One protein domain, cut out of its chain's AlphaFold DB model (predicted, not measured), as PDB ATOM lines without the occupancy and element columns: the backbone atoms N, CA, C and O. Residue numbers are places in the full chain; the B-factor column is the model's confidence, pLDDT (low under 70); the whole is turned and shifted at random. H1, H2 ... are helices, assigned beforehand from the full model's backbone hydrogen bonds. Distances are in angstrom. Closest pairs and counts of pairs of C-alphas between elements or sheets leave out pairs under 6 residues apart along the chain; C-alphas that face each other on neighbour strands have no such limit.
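This is residues 95 to 242 of the 309 residues of an uncharacterized protein of Acidobacteria bacterium (UniProt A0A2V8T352). Four long helices, H1, H4, H5 and H6, make an up-and-down bundle, with H7 packed along H6 away from H1 and H2 crossing the far end of H1. H1 slants across H4 and H5, while H4, H5 and H6 run more nearly side by side. The printed part has 148 residues with seven named helices, H1 to H7 in chain order, and no named strand: the class is all helix. It is compact, with a radius of gyration of the C-alphas of 16.8 A and spans of 52 by 37 by 25 A.

H1, the longest helix, covers residues 95 to 120 and runs 37.8 A from C-alpha 95 at (-23.899, -14.177, -8.190). H2 is residues 127 to 137 and H3 residues 139 to 142. H4, residues 147 to 168, measures 33.9 A; H5, 177 to 193, 24.5 A; H6, 197 to 213, 23.6 A. H7, residues 219 to 240, measures 30.8 A and ends at C-alpha 240, (-54.381, 6.194, -0.335).

H1 touches H4 at a steep tilt of 41 degrees, opposite ways, closest at the C-alphas of Gly 107 and Phe 152, 5.9 A. H4 and H5 form a helical hairpin, their closest C-alphas, Ala 160 and Thr 183, 5.8 A apart. H6 and H7 form another, closest at C-alphas 212 and 222, 5.9 A. H2 touches H1, about perpendicular at 87 degrees, closest at C-alphas 119 and 131, 4.4 A. H3 touches no helix. H6 has a kink of 27 degrees near residue 207. Every O i to N i+4 pair is within hydrogen-bond range in H1, H2, H5 and H7, against 14 of 18 in H4 and 10 of 13 in H6; H3 is too short for one.

The C-alphas farthest apart, Pro 123 and Ala 171, are 53.8 A apart. The printed part has no cut and no long link. Confidence is under 70 for 22 residues, among them 138 to 145 and 237 to 242.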
ATOM      1  N   GLY A  95     -23.135 -13.363  -7.242       93.12
ATOM      2  CA  GLY A  95     -23.899 -14.177  -8.190       93.12
ATOM      3  C   GLY A  95     -25.240 -14.644  -7.619       93.12
ATOM      4  O   GLY A  95     -26.258 -14.499  -8.281       93.12
ATOM      5  N   ALA A  96     -25.267 -15.116  -6.367       93.06
ATOM      6  CA  ALA A  96     -26.512 -15.517  -5.709       93.06
ATOM      7  C   ALA A  96     -27.478 -14.335  -5.526       93.06
ATOM      8  O   ALA A  96     -28.676 -14.483  -5.752       93.06
ATOM      9  N   VAL A  97     -26.957 -13.152  -5.173       92.31
ATOM     10  CA  VAL A  97     -27.768 -11.924  -5.102       92.31
ATOM     11  C   VAL A  97     -28.326 -11.569  -6.478       92.31
ATOM     12  O   VAL A  97     -29.517 -11.335  -6.590       92.31
ATOM     13  N   PHE A  98     -27.517 -11.626  -7.539       94.56
ATOM     14  CA  PHE A  98     -27.987 -11.346  -8.900       94.56
ATOM     15  C   PHE A  98     -29.092 -12.310  -9.366       94.56
ATOM     16  O   PHE A  98     -30.071 -11.886  -9.976       94.56
ATOM     17  N   VAL A  99     -28.974 -13.603  -9.042       96.31
ATOM     18  CA  VAL A  99     -30.030 -14.592  -9.317       96.31
ATOM     19  C   VAL A  99     -31.301 -14.258  -8.536       96.31
ATOM     20  O   VAL A  99     -32.393 -14.329  -9.097       96.31
ATOM     21  N   LEU A 100     -31.178 -13.856  -7.268       95.50
ATOM     22  CA  LEU A 100     -32.316 -13.438  -6.451       95.50
ATOM     23  C   LEU A 100     -32.986 -12.176  -7.015       95.50
ATOM     24  O   LEU A 100     -34.208 -12.162  -7.137       95.50
ATOM     25  N   ASP A 101     -32.204 -11.169  -7.417       94.19
ATOM     26  CA  ASP A 101     -32.686  -9.942  -8.064       94.19
ATOM     27  C   ASP A 101     -33.524 -10.295  -9.303       94.19
ATOM     28  O   ASP A 101     -34.679  -9.885  -9.425       94.19
ATOM     29  N   GLY A 102     -32.968 -11.120 -10.199       96.38
ATOM     30  CA  GLY A 102     -33.660 -11.581 -11.403       96.38
ATOM     31  C   GLY A 102     -34.929 -12.372 -11.083       96.38
ATOM     32  O   GLY A 102     -35.977 -12.122 -11.674       96.38
ATOM     33  N   THR A 103     -34.866 -13.273 -10.100       96.56
ATOM     34  CA  THR A 103     -36.006 -14.103  -9.681       96.56
ATOM     35  C   THR A 103     -37.154 -13.253  -9.143       96.56
ATOM     36  O   THR A 103     -38.304 -13.465  -9.522       96.56
ATOM     37  N   VAL A 104     -36.864 -12.260  -8.296       96.44
ATOM     38  CA  VAL A 104     -37.888 -11.370  -7.728       96.44
ATOM     39  C   VAL A 104     -38.506 -10.471  -8.801       96.44
ATOM     40  O   VAL A 104     -39.722 -10.261  -8.783       96.44
ATOM     41  N   LEU A 105     -37.706  -9.965  -9.747       96.56
ATOM     42  CA  LEU A 105     -38.195  -9.129 -10.848       96.56
ATOM     43  C   LEU A 105     -39.056  -9.917 -11.842       96.56
ATOM     44  O   LEU A 105     -40.132  -9.452 -12.212       96.56
ATOM     45  N   VAL A 106     -38.636 -11.124 -12.233       97.19
ATOM     46  CA  VAL A 106     -39.453 -12.022 -13.069       97.19
ATOM     47  C   VAL A 106     -40.735 -12.402 -12.334       97.19
ATOM     48  O   VAL A 106     -41.823 -12.302 -12.901       97.19
ATOM     49  N   GLY A 107     -40.622 -12.751 -11.050       96.25
ATOM     50  CA  GLY A 107     -41.765 -13.000 -10.180       96.25
ATOM     51  C   GLY A 107     -42.747 -11.832 -10.174       96.25
ATOM     52  O   GLY A 107     -43.949 -12.064 -10.236       96.25
ATOM     53  N   LEU A 108     -42.260 -10.583 -10.192       95.62
ATOM     54  CA  LEU A 108     -43.114  -9.398 -10.101       95.62
ATOM     55  C   LEU A 108     -43.955  -9.259 -11.363       95.62
ATOM     56  O   LEU A 108     -45.150  -9.001 -11.276       95.62
ATOM     57  N   VAL A 109     -43.346  -9.474 -12.529       97.19
ATOM     58  CA  VAL A 109     -44.049  -9.440 -13.816       97.19
ATOM     59  C   VAL A 109     -45.136 -10.517 -13.863       97.19
ATOM     60  O   VAL A 109     -46.277 -10.224 -14.227       97.19
ATOM     61  N   LEU A 110     -44.820 -11.746 -13.438       96.50
ATOM     62  CA  LEU A 110     -45.791 -12.845 -13.373       96.50
ATOM     63  C   LEU A 110     -46.923 -12.545 -12.379       96.50
ATOM     64  O   LEU A 110     -48.099 -12.747 -12.690       96.50
ATOM     65  N   TYR A 111     -46.575 -12.013 -11.208       94.44
ATOM     66  CA  TYR A 111     -47.512 -11.628 -10.154       94.44
ATOM     67  C   TYR A 111     -48.453 -10.516 -10.628       94.44
ATOM     68  O   TYR A 111     -49.664 -10.613 -10.441       94.44
ATOM     69  N   MET A 112     -47.926  -9.486 -11.298       94.75
ATOM     70  CA  MET A 112     -48.712  -8.395 -11.878       94.75
ATOM     71  C   MET A 112     -49.680  -8.896 -12.944       94.75
ATOM     72  O   MET A 112     -50.851  -8.527 -12.911       94.75
ATOM     73  N   ASN A 113     -49.228  -9.760 -13.855       95.38
ATOM     74  CA  ASN A 113     -50.092 -10.328 -14.889       95.38
ATOM     75  C   ASN A 113     -51.261 -11.104 -14.258       95.38
ATOM     76  O   ASN A 113     -52.428 -10.856 -14.571       95.38
ATOM     77  N   LYS A 114     -50.971 -11.963 -13.270       93.31
ATOM     78  CA  LYS A 114     -52.020 -12.705 -12.560       93.31
ATOM     79  C   LYS A 114     -52.966 -11.788 -11.783       93.31
ATOM     80  O   LYS A 114     -54.176 -12.008 -11.803       93.31
ATOM     81  N   ALA A 115     -52.438 -10.755 -11.130       92.00
ATOM     82  CA  ALA A 115     -53.240  -9.773 -10.409       92.00
ATOM     83  C   ALA A 115     -54.179  -9.003 -11.351       92.00
ATOM     84  O   ALA A 115     -55.345  -8.820 -11.019       92.00
ATOM     85  N   VAL A 116     -53.719  -8.608 -12.542       93.38
ATOM     86  CA  VAL A 116     -54.564  -7.959 -13.561       93.38
ATOM     87  C   VAL A 116     -55.650  -8.911 -14.060       93.38
ATOM     88  O   VAL A 116     -56.811  -8.513 -14.147       93.38
ATOM     89  N   GLN A 117     -55.311 -10.180 -14.311       93.06
ATOM     90  CA  GLN A 117     -56.289 -11.197 -14.708       93.06
ATOM     91  C   GLN A 117     -57.409 -11.330 -13.663       93.06
ATOM     92  O   GLN A 117     -58.586 -11.273 -14.014       93.06
ATOM     93  N   LEU A 118     -57.063 -11.435 -12.378       90.56
ATOM     94  CA  LEU A 118     -58.044 -11.534 -11.289       90.56
ATOM     95  C   LEU A 118     -58.816 -10.230 -11.057       90.56
ATOM     96  O   LEU A 118     -60.004 -10.251 -10.743       90.56
ATOM     97  N   ALA A 119     -58.166  -9.080 -11.233       90.31
ATOM     98  CA  ALA A 119     -58.828  -7.784 -11.147       90.31
ATOM     99  C   ALA A 119     -59.878  -7.597 -12.256       90.31
ATOM    100  O   ALA A 119     -60.869  -6.896 -12.048       90.31
ATOM    101  N   SER A 120     -59.688  -8.229 -13.418       91.94
ATOM    102  CA  SER A 120     -60.622  -8.147 -14.546       91.94
ATOM    103  C   SER A 120     -61.871  -9.024 -14.398       91.94
ATOM    104  O   SER A 120     -62.875  -8.749 -15.042       91.94
ATOM    105  N   SER A 121     -61.845 -10.047 -13.534       89.25
ATOM    106  CA  SER A 121     -62.962 -10.988 -13.363       89.25
ATOM    107  C   SER A 121     -63.976 -10.582 -12.289       89.25
ATOM    108  O   SER A 121     -64.942 -11.304 -12.059       89.25
ATOM    109  N   GLY A 122     -63.744  -9.480 -11.571       87.19
ATOM    110  CA  GLY A 122     -64.619  -9.059 -10.479       87.19
ATOM    111  C   GLY A 122     -65.813  -8.200 -10.930       87.19
ATOM    112  O   GLY A 122     -65.793  -7.619 -12.012       87.19
ATOM    113  N   PRO A 123     -66.853  -8.083 -10.086       90.75
ATOM    114  CA  PRO A 123     -68.109  -7.409 -10.433       90.75
ATOM    115  C   PRO A 123     -68.050  -5.870 -10.368       90.75
ATOM    116  O   PRO A 123     -69.009  -5.202 -10.745       90.75
ATOM    117  N   SER A 124     -66.971  -5.284  -9.840       89.75
ATOM    118  CA  SER A 124     -66.801  -3.831  -9.716       89.75
ATOM    119  C   SER A 124     -66.059  -3.246 -10.920       89.75
ATOM    120  O   SER A 124     -65.280  -3.921 -11.581       89.75
ATOM    121  N   THR A 125     -66.225  -1.949 -11.174       88.25
ATOM    122  CA  THR A 125     -65.403  -1.211 -12.149       88.25
ATOM    123  C   THR A 125     -63.997  -0.904 -11.623       88.25
ATOM    124  O   THR A 125     -63.101  -0.588 -12.403       88.25
ATOM    125  N   ASN A 126     -63.779  -0.983 -10.305       83.62
ATOM    126  CA  ASN A 126     -62.486  -0.691  -9.695       83.62
ATOM    127  C   ASN A 126     -61.618  -1.965  -9.594       83.62
ATOM    128  O   ASN A 126     -61.965  -2.875  -8.829       83.62
ATOM    129  N   PRO A 127     -60.448  -2.014 -10.264       84.00
ATOM    130  CA  PRO A 127     -59.604  -3.209 -10.301       84.00
ATOM    131  C   PRO A 127     -59.076  -3.616  -8.919       84.00
ATOM    132  O   PRO A 127     -58.926  -4.803  -8.645       84.00
ATOM    133  N   TYR A 128     -58.848  -2.667  -8.005       83.19
ATOM    134  CA  TYR A 128     -58.376  -2.973  -6.649       83.19
ATOM    135  C   TYR A 128     -59.465  -3.608  -5.778       83.19
ATOM    136  O   TYR A 128     -59.169  -4.454  -4.932       83.19
ATOM    137  N   ILE A 129     -60.726  -3.210  -5.980       83.88
ATOM    138  CA  ILE A 129     -61.869  -3.823  -5.290       83.88
ATOM    139  C   ILE A 129     -62.041  -5.254  -5.791       83.88
ATOM    140  O   ILE A 129     -62.162  -6.166  -4.975       83.88
ATOM    141  N   ASN A 130     -61.967  -5.454  -7.107       86.94
ATOM    142  CA  ASN A 130     -62.058  -6.775  -7.722       86.94
ATOM    143  C   ASN A 130     -60.930  -7.704  -7.290       86.94
ATOM    144  O   ASN A 130     -61.195  -8.847  -6.939       86.94
ATOM    145  N   LEU A 131     -59.692  -7.210  -7.249       86.19
ATOM    146  CA  LEU A 131     -58.546  -7.995  -6.801       86.19
ATOM    147  C   LEU A 131     -58.715  -8.450  -5.347       86.19
ATOM    148  O   LEU A 131     -58.501  -9.616  -5.030       86.19
ATOM    149  N   ARG A 132     -59.158  -7.549  -4.463       83.88
ATOM    150  CA  ARG A 132     -59.427  -7.891  -3.061       83.88
ATOM    151  C   ARG A 132     -60.600  -8.859  -2.918       83.88
ATOM    152  O   ARG A 132     -60.543  -9.737  -2.064       83.88
ATOM    153  N   TYR A 133     -61.647  -8.685  -3.722       84.94
ATOM    154  CA  TYR A 133     -62.787  -9.595  -3.760       84.94
ATOM    155  C   TYR A 133     -62.340 -10.996  -4.181       84.94
ATOM    156  O   TYR A 133     -62.567 -11.944  -3.435       84.94
ATOM    157  N   ALA A 134     -61.610 -11.104  -5.294       86.00
ATOM    158  CA  ALA A 134     -61.056 -12.360  -5.781       86.00
ATOM    159  C   ALA A 134     -60.214 -13.046  -4.697       86.00
ATOM    160  O   ALA A 134     -60.536 -14.158  -4.311       86.00
ATOM    161  N   LEU A 135     -59.235 -12.348  -4.109       84.62
ATOM    162  CA  LEU A 135     -58.390 -12.893  -3.035       84.62
ATOM    163  C   LEU A 135     -59.181 -13.335  -1.790       84.62
ATOM    164  O   LEU A 135     -58.782 -14.283  -1.120       84.62
ATOM    165  N   SER A 136     -60.294 -12.665  -1.468       81.94
ATOM    166  CA  SER A 136     -61.136 -13.043  -0.326       81.94
ATOM    167  C   SER A 136     -62.004 -14.273  -0.584       81.94
ATOM    168  O   SER A 136     -62.229 -15.044   0.342       81.94
ATOM    169  N   VAL A 137     -62.466 -14.467  -1.822       75.75
ATOM    170  CA  VAL A 137     -63.307 -15.610  -2.204       75.75
ATOM    171  C   VAL A 137     -62.460 -16.875  -2.314       75.75
ATOM    172  O   VAL A 137     -62.836 -17.912  -1.779       75.75
ATOM    173  N   THR A 138     -61.260 -16.792  -2.898       65.38
ATOM    174  CA  THR A 138     -60.358 -17.952  -2.999       65.38
ATOM    175  C   THR A 138     -59.717 -18.361  -1.665       65.38
ATOM    176  O   THR A 138     -58.969 -19.343  -1.628       65.38
ATOM    177  N   TRP A 139     -59.993 -17.642  -0.565       61.88
ATOM    178  CA  TRP A 139     -59.477 -17.966   0.770       61.88
ATOM    179  C   TRP A 139     -59.941 -19.332   1.270       61.88
ATOM    180  O   TRP A 139     -59.149 -20.062   1.864       61.88
ATOM    181  N   GLU A 140     -61.177 -19.715   0.960       55.19
ATOM    182  CA  GLU A 140     -61.756 -20.990   1.396       55.19
ATOM    183  C   GLU A 140     -61.264 -22.184   0.562       55.19
ATOM    184  O   GLU A 140     -61.116 -23.278   1.099       55.19
ATOM    185  N   GLU A 141     -60.924 -21.978  -0.715       52.12
ATOM    186  CA  GLU A 141     -60.540 -23.067  -1.630       52.12
ATOM    187  C   GLU A 141     -59.021 -23.247  -1.798       52.12
ATOM    188  O   GLU A 141     -58.556 -24.346  -2.089       52.12
ATOM    189  N   THR A 142     -58.221 -22.190  -1.621       49.97
ATOM    190  CA  THR A 142     -56.762 -22.228  -1.883       49.97
ATOM    191  C   THR A 142     -55.910 -21.564  -0.799       49.97
ATOM    192  O   THR A 142     -54.701 -21.416  -0.971       49.97
ATOM    193  N   GLY A 143     -56.511 -21.153   0.324       49.66
ATOM    194  CA  GLY A 143     -55.811 -20.397   1.368       49.66
ATOM    195  C   GLY A 143     -55.570 -18.924   1.015       49.66
ATOM    196  O   GLY A 143     -54.845 -18.243   1.730       49.66
ATOM    197  N   GLY A 144     -56.189 -18.438  -0.069       54.09
ATOM    198  CA  GLY A 144     -56.427 -17.015  -0.343       54.09
ATOM    199  C   GLY A 144     -55.199 -16.189  -0.675       54.09
ATOM    200  O   GLY A 144     -55.077 -15.024  -0.295       54.09
ATOM    201  N   ASP A 145     -54.325 -16.797  -1.458       64.19
ATOM    202  CA  ASP A 145     -53.149 -16.157  -2.016       64.19
ATOM    203  C   ASP A 145     -53.090 -16.417  -3.531       64.19
ATOM    204  O   ASP A 145     -53.859 -17.224  -4.060       64.19
ATOM    205  N   LEU A 146     -52.179 -15.772  -4.267       81.31
ATOM    206  CA  LEU A 146     -51.994 -16.003  -5.718       81.31
ATOM    207  C   LEU A 146     -51.374 -17.384  -6.057       81.31
ATOM    208  O   LEU A 146     -50.666 -17.540  -7.058       81.31
ATOM    209  N   GLY A 147     -51.638 -18.404  -5.237       85.19
ATOM    210  CA  GLY A 147     -51.116 -19.761  -5.360       85.19
ATOM    211  C   GLY A 147     -49.598 -19.816  -5.195       85.19
ATOM    212  O   GLY A 147     -49.040 -19.346  -4.210       85.19
ATOM    213  N   VAL A 148     -48.903 -20.391  -6.176       87.94
ATOM    214  CA  VAL A 148     -47.432 -20.507  -6.152       87.94
ATOM    215  C   VAL A 148     -46.747 -19.139  -6.300       87.94
ATOM    216  O   VAL A 148     -45.624 -18.947  -5.839       87.94
ATOM    217  N   LEU A 149     -47.412 -18.146  -6.900       91.00
ATOM    218  CA  LEU A 149     -46.812 -16.820  -7.095       91.00
ATOM    219  C   LEU A 149     -46.617 -16.063  -5.773       91.00
ATOM    220  O   LEU A 149     -45.779 -15.169  -5.681       91.00
ATOM    221  N   SER A 150     -47.335 -16.447  -4.725       89.19
ATOM    222  CA  SER A 150     -47.220 -15.856  -3.393       89.19
ATOM    223  C   SER A 150     -45.851 -16.078  -2.757       89.19
ATOM    224  O   SER A 150     -45.398 -15.250  -1.970       89.19
ATOM    225  N   TYR A 151     -45.139 -17.147  -3.134       89.94
ATOM    226  CA  TYR A 151     -43.792 -17.427  -2.628       89.94
ATOM    227  C   TYR A 151     -42.766 -16.354  -3.026       89.94
ATOM    228  O   TYR A 151     -41.763 -16.177  -2.332       89.94
ATOM    229  N   PHE A 152     -43.037 -15.562  -4.071       94.12
ATOM    230  CA  PHE A 152     -42.185 -14.428  -4.433       94.12
ATOM    231  C   PHE A 152     -42.238 -13.280  -3.410       94.12
ATOM    232  O   PHE A 152     -41.288 -12.494  -3.322       94.12
ATOM    233  N   ILE A 153     -43.287 -13.199  -2.583       92.38
ATOM    234  CA  ILE A 153     -43.395 -12.198  -1.515       92.38
ATOM    235  C   ILE A 153     -42.294 -12.423  -0.453       92.38
ATOM    236  O   ILE A 153     -41.481 -11.515  -0.251       92.38
ATOM    237  N   PRO A 154     -42.160 -13.615   0.171       92.00
ATOM    238  CA  PRO A 154     -41.013 -13.937   1.020       92.00
ATOM    239  C   PRO A 154     -39.652 -13.741   0.345       92.00
ATOM    240  O   PRO A 154     -38.739 -13.204   0.973       92.00
ATOM    241  N   CYS A 155     -39.500 -14.112  -0.933       94.25
ATOM    242  CA  CYS A 155     -38.252 -13.866  -1.667       94.25
ATOM    243  C   CYS A 155     -37.905 -12.372  -1.713       94.25
ATOM    244  O   CYS A 155     -36.743 -12.003  -1.544       94.25
ATOM    245  N   THR A 156     -38.911 -11.509  -1.860       94.88
ATOM    246  CA  THR A 156     -38.739 -10.052  -1.847       94.88
ATOM    247  C   THR A 156     -38.295  -9.536  -0.477       94.88
ATOM    248  O   THR A 156     -37.478  -8.621  -0.399       94.88
ATOM    249  N   TYR A 157     -38.760 -10.141   0.617       94.00
ATOM    250  CA  TYR A 157     -38.282  -9.815   1.967       94.00
ATOM    251  C   TYR A 157     -36.826 -10.207   2.177       94.00
ATOM    252  O   TYR A 157     -36.043  -9.412   2.699       94.00
ATOM    253  N   VAL A 158     -36.453 -11.416   1.752       94.38
ATOM    254  CA  VAL A 158     -35.065 -11.891   1.812       94.38
ATOM    255  C   VAL A 158     -34.172 -10.980   0.973       94.38
ATOM    256  O   VAL A 158     -33.111 -10.558   1.435       94.38
ATOM    257  N   TRP A 159     -34.635 -10.599  -0.216       95.56
ATOM    258  CA  TRP A 159     -33.944  -9.651  -1.079       95.56
ATOM    259  C   TRP A 159     -33.767  -8.282  -0.412       95.56
ATOM    260  O   TRP A 159     -32.646  -7.780  -0.327       95.56
ATOM    261  N   ALA A 160     -34.834  -7.711   0.154       94.56
ATOM    262  CA  ALA A 160     -34.774  -6.459   0.907       94.56
ATOM    263  C   ALA A 160     -33.788  -6.535   2.074       94.56
ATOM    264  O   ALA A 160     -32.964  -5.632   2.243       94.56
ATOM    265  N   ALA A 161     -33.815  -7.628   2.837       93.94
ATOM    266  CA  ALA A 161     -32.909  -7.836   3.953       93.94
ATOM    267  C   ALA A 161     -31.448  -7.856   3.489       93.94
ATOM    268  O   ALA A 161     -30.628  -7.093   4.002       93.94
ATOM    269  N   ILE A 162     -31.129  -8.659   2.472       93.88
ATOM    270  CA  ILE A 162     -29.775  -8.766   1.913       93.88
ATOM    271  C   ILE A 162     -29.300  -7.422   1.356       93.88
ATOM    272  O   ILE A 162     -28.170  -7.012   1.624       93.88
ATOM    273  N   THR A 163     -30.139  -6.704   0.611       93.25
ATOM    274  CA  THR A 163     -29.775  -5.422  -0.009       93.25
ATOM    275  C   THR A 163     -29.521  -4.340   1.042       93.25
ATOM    276  O   THR A 163     -28.546  -3.586   0.932       93.25
ATOM    277  N   VAL A 164     -30.332  -4.293   2.105       92.25
ATOM    278  CA  VAL A 164     -30.134  -3.374   3.237       92.25
ATOM    279  C   VAL A 164     -28.877  -3.743   4.034       92.25
ATOM    280  O   VAL A 164     -28.066  -2.858   4.325       92.25
ATOM    281  N   LEU A 165     -28.649  -5.032   4.317       91.75
ATOM    282  CA  LEU A 165     -27.430  -5.520   4.980       91.75
ATOM    283  C   LEU A 165     -26.176  -5.212   4.147       91.75
ATOM    284  O   LEU A 165     -25.201  -4.694   4.683       91.75
ATOM    285  N   ASN A 166     -26.201  -5.421   2.829       91.12
ATOM    286  CA  ASN A 166     -25.087  -5.088   1.932       91.12
ATOM    287  C   ASN A 166     -24.765  -3.588   1.903       91.12
ATOM    288  O   ASN A 166     -23.623  -3.202   1.636       91.12
ATOM    289  N   ARG A 167     -25.756  -2.725   2.155       90.31
ATOM    290  CA  ARG A 167     -25.559  -1.272   2.209       90.31
ATOM    291  C   ARG A 167     -25.037  -0.792   3.561       90.31
ATOM    292  O   ARG A 167     -24.266   0.164   3.590       90.31
ATOM    293  N   ARG A 168     -25.527  -1.367   4.660       87.44
ATOM    294  CA  ARG A 168     -25.355  -0.820   6.021       87.44
ATOM    295  C   ARG A 168     -24.516  -1.691   6.955       87.44
ATOM    296  O   ARG A 168     -24.020  -1.175   7.945       87.44
ATOM    297  N   GLY A 169     -24.370  -2.980   6.663       84.19
ATOM    298  CA  GLY A 169     -23.721  -3.965   7.534       84.19
ATOM    299  C   GLY A 169     -22.204  -4.066   7.390       84.19
ATOM    300  O   GLY A 169     -21.564  -4.714   8.215       84.19
ATOM    301  N   PHE A 170     -21.610  -3.423   6.381       84.88
ATOM    302  CA  PHE A 170     -20.165  -3.424   6.135       84.88
ATOM    303  C   PHE A 170     -19.568  -2.017   6.208       84.88
ATOM    304  O   PHE A 170     -20.270  -1.027   6.021       84.88
ATOM    305  N   ALA A 171     -18.252  -1.944   6.447       80.00
ATOM    306  CA  ALA A 171     -17.500  -0.686   6.447       80.00
ATOM    307  C   ALA A 171     -17.551   0.014   5.077       80.00
ATOM    308  O   ALA A 171     -17.720   1.226   4.998       80.00
ATOM    309  N   GLU A 172     -17.462  -0.778   4.010       83.69
ATOM    310  CA  GLU A 172     -17.610  -0.326   2.633       83.69
ATOM    311  C   GLU A 172     -18.970  -0.789   2.095       83.69
ATOM    312  O   GLU A 172     -19.246  -1.996   2.073       83.69
ATOM    313  N   PRO A 173     -19.849   0.135   1.674       83.50
ATOM    314  CA  PRO A 173     -21.168  -0.225   1.181       83.50
ATOM    315  C   PRO A 173     -21.062  -0.944  -0.169       83.50
ATOM    316  O   PRO A 173     -20.611  -0.365  -1.154       83.50
ATOM    317  N   ARG A 174     -21.544  -2.190  -0.237       87.44
ATOM    318  CA  ARG A 174     -21.541  -3.009  -1.467       87.44
ATOM    319  C   ARG A 174     -22.756  -2.781  -2.362       87.44
ATOM    320  O   ARG A 174     -22.717  -3.105  -3.542       87.44
ATOM    321  N   SER A 175     -23.836  -2.249  -1.795       89.06
ATOM    322  CA  SER A 175     -25.075  -1.926  -2.508       89.06
ATOM    323  C   SER A 175     -25.234  -0.412  -2.675       89.06
ATOM    324  O   SER A 175     -24.802   0.370  -1.818       89.06
ATOM    325  N   SER A 176     -25.849   0.030  -3.774       91.56
ATOM    326  CA  SER A 176     -26.146   1.443  -4.030       91.56
ATOM    327  C   SER A 176     -27.432   1.876  -3.310       91.56
ATOM    328  O   SER A 176     -28.289   1.060  -2.974       91.56
ATOM    329  N   ARG A 177     -27.597   3.184  -3.061       88.50
ATOM    330  CA  ARG A 177     -28.853   3.717  -2.490       88.50
ATOM    331  C   ARG A 177     -30.046   3.465  -3.417       88.50
ATOM    332  O   ARG A 177     -31.143   3.206  -2.937       88.50
ATOM    333  N   LEU A 178     -29.797   3.509  -4.724       89.75
ATOM    334  CA  LEU A 178     -30.802   3.280  -5.753       89.75
ATOM    335  C   LEU A 178     -31.299   1.831  -5.743       89.75
ATOM    336  O   LEU A 178     -32.500   1.623  -5.834       89.75
ATOM    337  N   LEU A 179     -30.418   0.844  -5.536       91.44
ATOM    338  CA  LEU A 179     -30.831  -0.560  -5.439       91.44
ATOM    339  C   LEU A 179     -31.706  -0.817  -4.204       91.44
ATOM    340  O   LEU A 179     -32.717  -1.507  -4.303       91.44
ATOM    341  N   VAL A 180     -31.365  -0.217  -3.055       90.81
ATOM    342  CA  VAL A 180     -32.219  -0.275  -1.853       90.81
ATOM    343  C   VAL A 180     -33.588   0.348  -2.141       90.81
ATOM    344  O   VAL A 180     -34.604  -0.268  -1.839       90.81
ATOM    345  N   ALA A 181     -33.627   1.536  -2.755       86.62
ATOM    346  CA  ALA A 181     -34.880   2.205  -3.106       86.62
ATOM    347  C   ALA A 181     -35.727   1.365  -4.075       86.62
ATOM    348  O   ALA A 181     -36.917   1.179  -3.835       86.62
ATOM    349  N   LEU A 182     -35.107   0.795  -5.111       92.50
ATOM    350  CA  LEU A 182     -35.758  -0.108  -6.060       92.50
ATOM    351  C   LEU A 182     -36.349  -1.329  -5.351       92.50
ATOM    352  O   LEU A 182     -37.504  -1.669  -5.581       92.50
ATOM    353  N   THR A 183     -35.588  -1.946  -4.446       93.06
ATOM    354  CA  THR A 183     -36.046  -3.111  -3.677       93.06
ATOM    355  C   THR A 183     -37.271  -2.779  -2.824       93.06
ATOM    356  O   THR A 183     -38.228  -3.550  -2.773       93.06
ATOM    357  N   VAL A 184     -37.273  -1.606  -2.181       90.44
ATOM    358  CA  VAL A 184     -38.422  -1.127  -1.398       90.44
ATOM    359  C   VAL A 184     -39.628  -0.875  -2.296       90.44
ATOM    360  O   VAL A 184     -40.723  -1.301  -1.947       90.44
ATOM    361  N   ILE A 185     -39.443  -0.231  -3.451       89.62
ATOM    362  CA  ILE A 185     -40.525   0.017  -4.413       89.62
ATOM    363  C   ILE A 185     -41.136  -1.307  -4.878       89.62
ATOM    364  O   ILE A 185     -42.346  -1.470  -4.785       89.62
ATOM    365  N   VAL A 186     -40.313  -2.276  -5.286       93.69
ATOM    366  CA  VAL A 186     -40.779  -3.603  -5.717       93.69
ATOM    367  C   VAL A 186     -41.533  -4.321  -4.595       93.69
ATOM    368  O   VAL A 186     -42.629  -4.832  -4.821       93.69
ATOM    369  N   GLY A 187     -41.001  -4.318  -3.369       91.94
ATOM    370  CA  GLY A 187     -41.690  -4.901  -2.217       91.94
ATOM    371  C   GLY A 187     -43.018  -4.216  -1.896       91.94
ATOM    372  O   GLY A 187     -43.992  -4.893  -1.563       91.94
ATOM    373  N   LEU A 188     -43.094  -2.891  -2.037       88.88
ATOM    374  CA  LEU A 188     -44.348  -2.151  -1.899       88.88
ATOM    375  C   LEU A 188     -45.338  -2.531  -3.000       88.88
ATOM    376  O   LEU A 188     -46.513  -2.715  -2.695       88.88
ATOM    377  N   THR A 189     -44.888  -2.713  -4.244       90.31
ATOM    378  CA  THR A 189     -45.742  -3.178  -5.344       90.31
ATOM    379  C   THR A 189     -46.342  -4.549  -5.035       90.31
ATOM    380  O   THR A 189     -47.561  -4.697  -5.104       90.31
ATOM    381  N   TYR A 190     -45.533  -5.522  -4.599       91.38
ATOM    382  CA  TYR A 190     -46.048  -6.817  -4.134       91.38
ATOM    383  C   TYR A 190     -47.055  -6.664  -2.991       91.38
ATOM    384  O   TYR A 190     -48.123  -7.271  -3.023       91.38
ATOM    385  N   GLY A 191     -46.755  -5.823  -1.999       87.88
ATOM    386  CA  GLY A 191     -47.642  -5.601  -0.858       87.88
ATOM    387  C   GLY A 191     -48.978  -4.958  -1.215       87.88
ATOM    388  O   GLY A 191     -50.011  -5.364  -0.680       87.88
ATOM    389  N   VAL A 192     -48.986  -4.000  -2.144       85.06
ATOM    390  CA  VAL A 192     -50.217  -3.377  -2.651       85.06
ATOM    391  C   VAL A 192     -51.053  -4.398  -3.427       85.06
ATOM    392  O   VAL A 192     -52.259  -4.486  -3.202       85.06
ATOM    393  N   LEU A 193     -50.425  -5.207  -4.285       87.75
ATOM    394  CA  LEU A 193     -51.120  -6.202  -5.111       87.75
ATOM    395  C   LEU A 193     -51.601  -7.424  -4.315       87.75
ATOM    396  O   LEU A 193     -52.639  -7.989  -4.633       87.75
ATOM    397  N   SER A 194     -50.904  -7.811  -3.247       84.69
ATOM    398  CA  SER A 194     -51.357  -8.855  -2.314       84.69
ATOM    399  C   SER A 194     -52.553  -8.401  -1.455       84.69
ATOM    400  O   SER A 194     -53.113  -9.176  -0.686       84.69
ATOM    401  N   SER A 195     -52.994  -7.138  -1.571       70.38
ATOM    402  CA  SER A 195     -54.100  -6.537  -0.800       70.38
ATOM    403  C   SER A 195     -53.905  -6.551   0.732       70.38
ATOM    404  O   SER A 195     -54.789  -6.151   1.503       70.38
ATOM    405  N   GLY A 196     -52.719  -6.967   1.187       62.72
ATOM    406  CA  GLY A 196     -52.428  -7.336   2.562       62.72
ATOM    407  C   GLY A 196     -51.603  -6.291   3.305       62.72
ATOM    408  O   GLY A 196     -50.409  -6.115   3.068       62.72
ATOM    409  N   ARG A 197     -52.207  -5.700   4.344       67.31
ATOM    410  CA  ARG A 197     -51.473  -4.980   5.409       67.31
ATOM    411  C   ARG A 197     -50.380  -5.858   6.040       67.31
ATOM    412  O   ARG A 197     -49.363  -5.339   6.487       67.31
ATOM    413  N   GLY A 198     -50.590  -7.178   6.027       71.19
ATOM    414  CA  GLY A 198     -49.645  -8.177   6.513       71.19
ATOM    415  C   GLY A 198     -48.389  -8.349   5.657       71.19
ATOM    416  O   GLY A 198     -47.436  -8.915   6.167       71.19
ATOM    417  N   VAL A 199     -48.352  -7.846   4.414       78.25
ATOM    418  CA  VAL A 199     -47.183  -7.974   3.520       78.25
ATOM    419  C   VAL A 199     -46.292  -6.733   3.552       78.25
ATOM    420  O   VAL A 199     -45.067  -6.800   3.642       78.25
ATOM    421  N   VAL A 200     -46.923  -5.562   3.561       83.56
ATOM    422  CA  VAL A 200     -46.210  -4.283   3.635       83.56
ATOM    423  C   VAL A 200     -45.493  -4.129   4.984       83.56
ATOM    424  O   VAL A 200     -44.376  -3.621   5.042       83.56
ATOM    425  N   LEU A 201     -46.103  -4.596   6.077       81.75
ATOM    426  CA  LEU A 201     -45.564  -4.435   7.427       81.75
ATOM    427  C   LEU A 201     -44.218  -5.165   7.640       81.75
ATOM    428  O   LEU A 201     -43.279  -4.504   8.087       81.75
ATOM    429  N   PRO A 202     -44.048  -6.450   7.268       86.06
ATOM    430  CA  PRO A 202     -42.748  -7.125   7.279       86.06
ATOM    431  C   PRO A 202     -41.667  -6.406   6.471       86.06
ATOM    432  O   PRO A 202     -40.541  -6.287   6.945       86.06
ATOM    433  N   LEU A 203     -41.996  -5.875   5.287       87.94
ATOM    434  CA  LEU A 203     -41.036  -5.124   4.474       87.94
ATOM    435  C   LEU A 203     -40.539  -3.872   5.209       87.94
ATOM    436  O   LEU A 203     -39.333  -3.626   5.268       87.94
ATOM    437  N   ILE A 204     -41.453  -3.102   5.806       84.19
ATOM    438  CA  ILE A 204     -41.102  -1.926   6.615       84.19
ATOM    439  C   ILE A 204     -40.222  -2.335   7.794       84.19
ATOM    440  O   ILE A 204     -39.200  -1.697   8.046       84.19
ATOM    441  N   ILE A 205     -40.604  -3.405   8.502       84.81
ATOM    442  CA  ILE A 205     -39.820  -3.950   9.612       84.81
ATOM    443  C   ILE A 205     -38.405  -4.253   9.129       84.81
ATOM    444  O   ILE A 205     -37.462  -3.750   9.717       84.81
ATOM    445  N   ILE A 206     -38.225  -4.986   8.033       89.12
ATOM    446  CA  ILE A 206     -36.897  -5.344   7.512       89.12
ATOM    447  C   ILE A 206     -36.060  -4.100   7.202       89.12
ATOM    448  O   ILE A 206     -34.914  -3.991   7.644       89.12
ATOM    449  N   VAL A 207     -36.634  -3.136   6.484       86.38
ATOM    450  CA  VAL A 207     -35.925  -1.927   6.036       86.38
ATOM    451  C   VAL A 207     -35.496  -1.043   7.207       86.38
ATOM    452  O   VAL A 207     -34.453  -0.393   7.122       86.38
ATOM    453  N   LEU A 208     -36.264  -1.018   8.298       83.50
ATOM    454  CA  LEU A 208     -36.011  -0.129   9.434       83.50
ATOM    455  C   LEU A 208     -35.311  -0.821  10.609       83.50
ATOM    456  O   LEU A 208     -34.435  -0.227  11.239       83.50
ATOM    457  N   VAL A 209     -35.649  -2.079  10.887       83.81
ATOM    458  CA  VAL A 209     -35.081  -2.862  11.990       83.81
ATOM    459  C   VAL A 209     -33.655  -3.295  11.681       83.81
ATOM    460  O   VAL A 209     -32.827  -3.250  12.581       83.81
ATOM    461  N   ILE A 210     -33.301  -3.630  10.434       87.94
ATOM    462  CA  ILE A 210     -31.913  -4.010  10.117       87.94
ATOM    463  C   ILE A 210     -30.922  -2.873  10.430       87.94
ATOM    464  O   ILE A 210     -29.964  -3.118  11.166       87.94
ATOM    465  N   PRO A 211     -31.119  -1.622   9.963       83.12
ATOM    466  CA  PRO A 211     -30.262  -0.507  10.366       83.12
ATOM    467  C   PRO A 211     -30.231  -0.271  11.882       83.12
ATOM    468  O   PRO A 211     -29.184   0.116  12.407       83.12
ATOM    469  N   ALA A 212     -31.350  -0.523  12.575       80.38
ATOM    470  CA  ALA A 212     -31.446  -0.419  14.030       80.38
ATOM    471  C   ALA A 212     -30.604  -1.475  14.749       80.38
ATOM    472  O   ALA A 212     -29.813  -1.130  15.624       80.38
ATOM    473  N   ILE A 213     -30.702  -2.740  14.331       80.94
ATOM    474  CA  ILE A 213     -29.911  -3.861  14.860       80.94
ATOM    475  C   ILE A 213     -28.417  -3.637  14.612       80.94
ATOM    476  O   ILE A 213     -27.586  -3.911  15.479       80.94
ATOM    477  N   LEU A 214     -28.066  -3.104  13.441       82.56
ATOM    478  CA  LEU A 214     -26.686  -2.755  13.102       82.56
ATOM    479  C   LEU A 214     -26.173  -1.524  13.875       82.56
ATOM    480  O   LEU A 214     -24.982  -1.217  13.801       82.56
ATOM    481  N   ARG A 215     -27.045  -0.827  14.620       75.44
ATOM    482  CA  ARG A 215     -26.748   0.397  15.386       75.44
ATOM    483  C   ARG A 215     -26.036   1.457  14.540       75.44
ATOM    484  O   ARG A 215     -25.114   2.126  15.000       75.44
ATOM    485  N   VAL A 216     -26.451   1.608  13.277       70.19
ATOM    486  CA  VAL A 216     -25.881   2.627  12.370       70.19
ATOM    487  C   VAL A 216     -26.099   4.034  12.936       70.19
ATOM    488  O   VAL A 216     -25.263   4.916  12.755       70.19
ATOM    489  N   THR A 217     -27.214   4.221  13.640       68.81
ATOM    490  CA  THR A 217     -27.630   5.438  14.343       68.81
ATOM    491  C   THR A 217     -27.820   5.148  15.831       68.81
ATOM    492  O   THR A 217     -27.952   3.990  16.231       68.81
ATOM    493  N   THR A 218     -27.854   6.188  16.673       75.56
ATOM    494  CA  THR A 218     -28.141   5.997  18.104       75.56
ATOM    495  C   THR A 218     -29.515   5.328  18.281       75.56
ATOM    496  O   THR A 218     -30.440   5.600  17.503       75.56
ATOM    497  N   PRO A 219     -29.689   4.431  19.270       66.94
ATOM    498  CA  PRO A 219     -30.912   3.635  19.407       66.94
ATOM    499  C   PRO A 219     -32.162   4.515  19.561       66.94
ATOM    500  O   PRO A 219     -33.184   4.241  18.938       66.94
ATOM    501  N   GLY A 220     -32.054   5.637  20.283       71.50
ATOM    502  CA  GLY A 220     -33.143   6.607  20.433       71.50
ATOM    503  C   GLY A 220     -33.522   7.326  19.133       71.50
ATOM    504  O   GLY A 220     -34.709   7.450  18.829       71.50
ATOM    505  N   GLN A 221     -32.544   7.756  18.323       74.31
ATOM    506  CA  GLN A 221     -32.832   8.341  17.007       74.31
ATOM    507  C   GLN A 221     -33.476   7.310  16.087       74.31
ATOM    508  O   GLN A 221     -34.455   7.621  15.417       74.31
ATOM    509  N   THR A 222     -32.981   6.073  16.107       67.44
ATOM    510  CA  THR A 222     -33.524   5.005  15.268       67.44
ATOM    511  C   THR A 222     -34.959   4.670  15.644       67.44
ATOM    512  O   THR A 222     -35.808   4.595  14.761       67.44
ATOM    513  N   ALA A 223     -35.259   4.548  16.940       67.75
ATOM    514  CA  ALA A 223     -36.617   4.340  17.434       67.75
ATOM    515  C   ALA A 223     -37.547   5.505  17.052       67.75
ATOM    516  O   ALA A 223     -38.672   5.276  16.607       67.75
ATOM    517  N   ARG A 224     -37.069   6.755  17.145       75.88
ATOM    518  CA  ARG A 224     -37.833   7.940  16.726       75.88
ATOM    519  C   ARG A 224     -38.105   7.943  15.221       75.88
ATOM    520  O   ARG A 224     -39.243   8.156  14.816       75.88
ATOM    521  N   THR A 225     -37.090   7.701  14.392       73.75
ATOM    522  CA  THR A 225     -37.238   7.653  12.929       73.75
ATOM    523  C   THR A 225     -38.140   6.497  12.503       73.75
ATOM    524  O   THR A 225     -39.010   6.698  11.661       73.75
ATOM    525  N   LEU A 226     -37.989   5.321  13.123       68.94
ATOM    526  CA  LEU A 226     -38.856   4.156  12.940       68.94
ATOM    527  C   LEU A 226     -40.313   4.512  13.253       68.94
ATOM    528  O   LEU A 226     -41.182   4.310  12.412       68.94
ATOM    529  N   GLY A 227     -40.568   5.087  14.432       71.00
ATOM    530  CA  GLY A 227     -41.909   5.474  14.864       71.00
ATOM    531  C   GLY A 227     -42.564   6.478  13.916       71.00
ATOM    532  O   GLY A 227     -43.690   6.256  13.478       71.00
ATOM    533  N   ILE A 228     -41.844   7.541  13.537       78.31
ATOM    534  CA  ILE A 228     -42.347   8.558  12.598       78.31
ATOM    535  C   ILE A 228     -42.634   7.943  11.226       78.31
ATOM    536  O   ILE A 228     -43.678   8.225  10.642       78.31
ATOM    537  N   LEU A 229     -41.740   7.097  10.709       73.12
ATOM    538  CA  LEU A 229     -41.889   6.522   9.374       73.12
ATOM    539  C   LEU A 229     -43.036   5.512   9.315       73.12
ATOM    540  O   LEU A 229     -43.836   5.565   8.387       73.12
ATOM    541  N   VAL A 230     -43.147   4.626  10.310       70.75
ATOM    542  CA  VAL A 230     -44.247   3.653  10.399       70.75
ATOM    543  C   VAL A 230     -45.586   4.378  10.515       70.75
ATOM    544  O   VAL A 230     -46.512   4.054   9.775       70.75
ATOM    545  N   LEU A 231     -45.684   5.383  11.392       73.06
ATOM    546  CA  LEU A 231     -46.909   6.162  11.569       73.06
ATOM    547  C   LEU A 231     -47.264   6.939  10.292       73.06
ATOM    548  O   LEU A 231     -48.401   6.884   9.833       73.06
ATOM    549  N   GLY A 232     -46.284   7.617   9.689       75.69
ATOM    550  CA  GLY A 232     -46.468   8.395   8.464       75.69
ATOM    551  C   GLY A 232     -46.898   7.529   7.285       75.69
ATOM    552  O   GLY A 232     -47.864   7.856   6.600       75.69
ATOM    553  N   LEU A 233     -46.246   6.381   7.083       71.38
ATOM    554  CA  LEU A 233     -46.618   5.445   6.028       71.38
ATOM    555  C   LEU A 233     -48.000   4.833   6.283       71.38
ATOM    556  O   LEU A 233     -48.789   4.716   5.351       71.38
ATOM    557  N   PHE A 234     -48.324   4.480   7.528       69.44
ATOM    558  CA  PHE A 234     -49.648   3.968   7.877       69.44
ATOM    559  C   PHE A 234     -50.755   4.979   7.549       69.44
ATOM    560  O   PHE A 234     -51.769   4.603   6.963       69.44
ATOM    561  N   VAL A 235     -50.542   6.262   7.864       71.56
ATOM    562  CA  VAL A 235     -51.475   7.348   7.521       71.56
ATOM    563  C   VAL A 235     -51.582   7.520   6.007       71.56
ATOM    564  O   VAL A 235     -52.692   7.513   5.483       71.56
ATOM    565  N   LEU A 236     -50.457   7.610   5.290       71.44
ATOM    566  CA  LEU A 236     -50.449   7.767   3.831       71.44
ATOM    567  C   LEU A 236     -51.151   6.607   3.124       71.44
ATOM    568  O   LEU A 236     -51.952   6.843   2.227       71.44
ATOM    569  N   VAL A 237     -50.900   5.366   3.545       67.19
ATOM    570  CA  VAL A 237     -51.557   4.174   2.989       67.19
ATOM    571  C   VAL A 237     -53.040   4.141   3.361       67.19
ATOM    572  O   VAL A 237     -53.869   3.794   2.523       67.19
ATOM    573  N   GLY A 238     -53.403   4.518   4.590       65.06
ATOM    574  CA  GLY A 238     -54.801   4.645   5.009       65.06
ATOM    575  C   GLY A 238     -55.574   5.618   4.120       65.06
ATOM    576  O   GLY A 238     -56.612   5.251   3.569       65.06
ATOM    577  N   LEU A 239     -55.005   6.805   3.895       64.94
ATOM    578  CA  LEU A 239     -55.549   7.812   2.987       64.94
ATOM    579  C   LEU A 239     -55.601   7.293   1.548       64.94
ATOM    580  O   LEU A 239     -56.676   7.303   0.964       64.94
ATOM    581  N   ALA A 240     -54.493   6.755   1.019       62.88
ATOM    582  CA  ALA A 240     -54.381   6.194  -0.335       62.88
ATOM    583  C   ALA A 240     -55.476   5.154  -0.643       62.88
ATOM    584  O   ALA A 240     -56.015   5.098  -1.744       62.88
ATOM    585  N   LEU A 241     -55.826   4.335   0.351       60.31
ATOM    586  CA  LEU A 241     -56.841   3.290   0.230       60.31
ATOM    587  C   LEU A 241     -58.277   3.796   0.446       60.31
ATOM    588  O   LEU A 241     -59.192   2.975   0.532       60.31
ATOM    589  N   GLY A 242     -58.487   5.107   0.611       56.41
ATOM    590  CA  GLY A 242     -59.781   5.686   0.992       56.41
ATOM    591  C   GLY A 242     -60.272   5.194   2.359       56.41
ATOM    592  O   GLY A 242     -61.447   5.322   2.704       56.41
TER     593      GLY A 242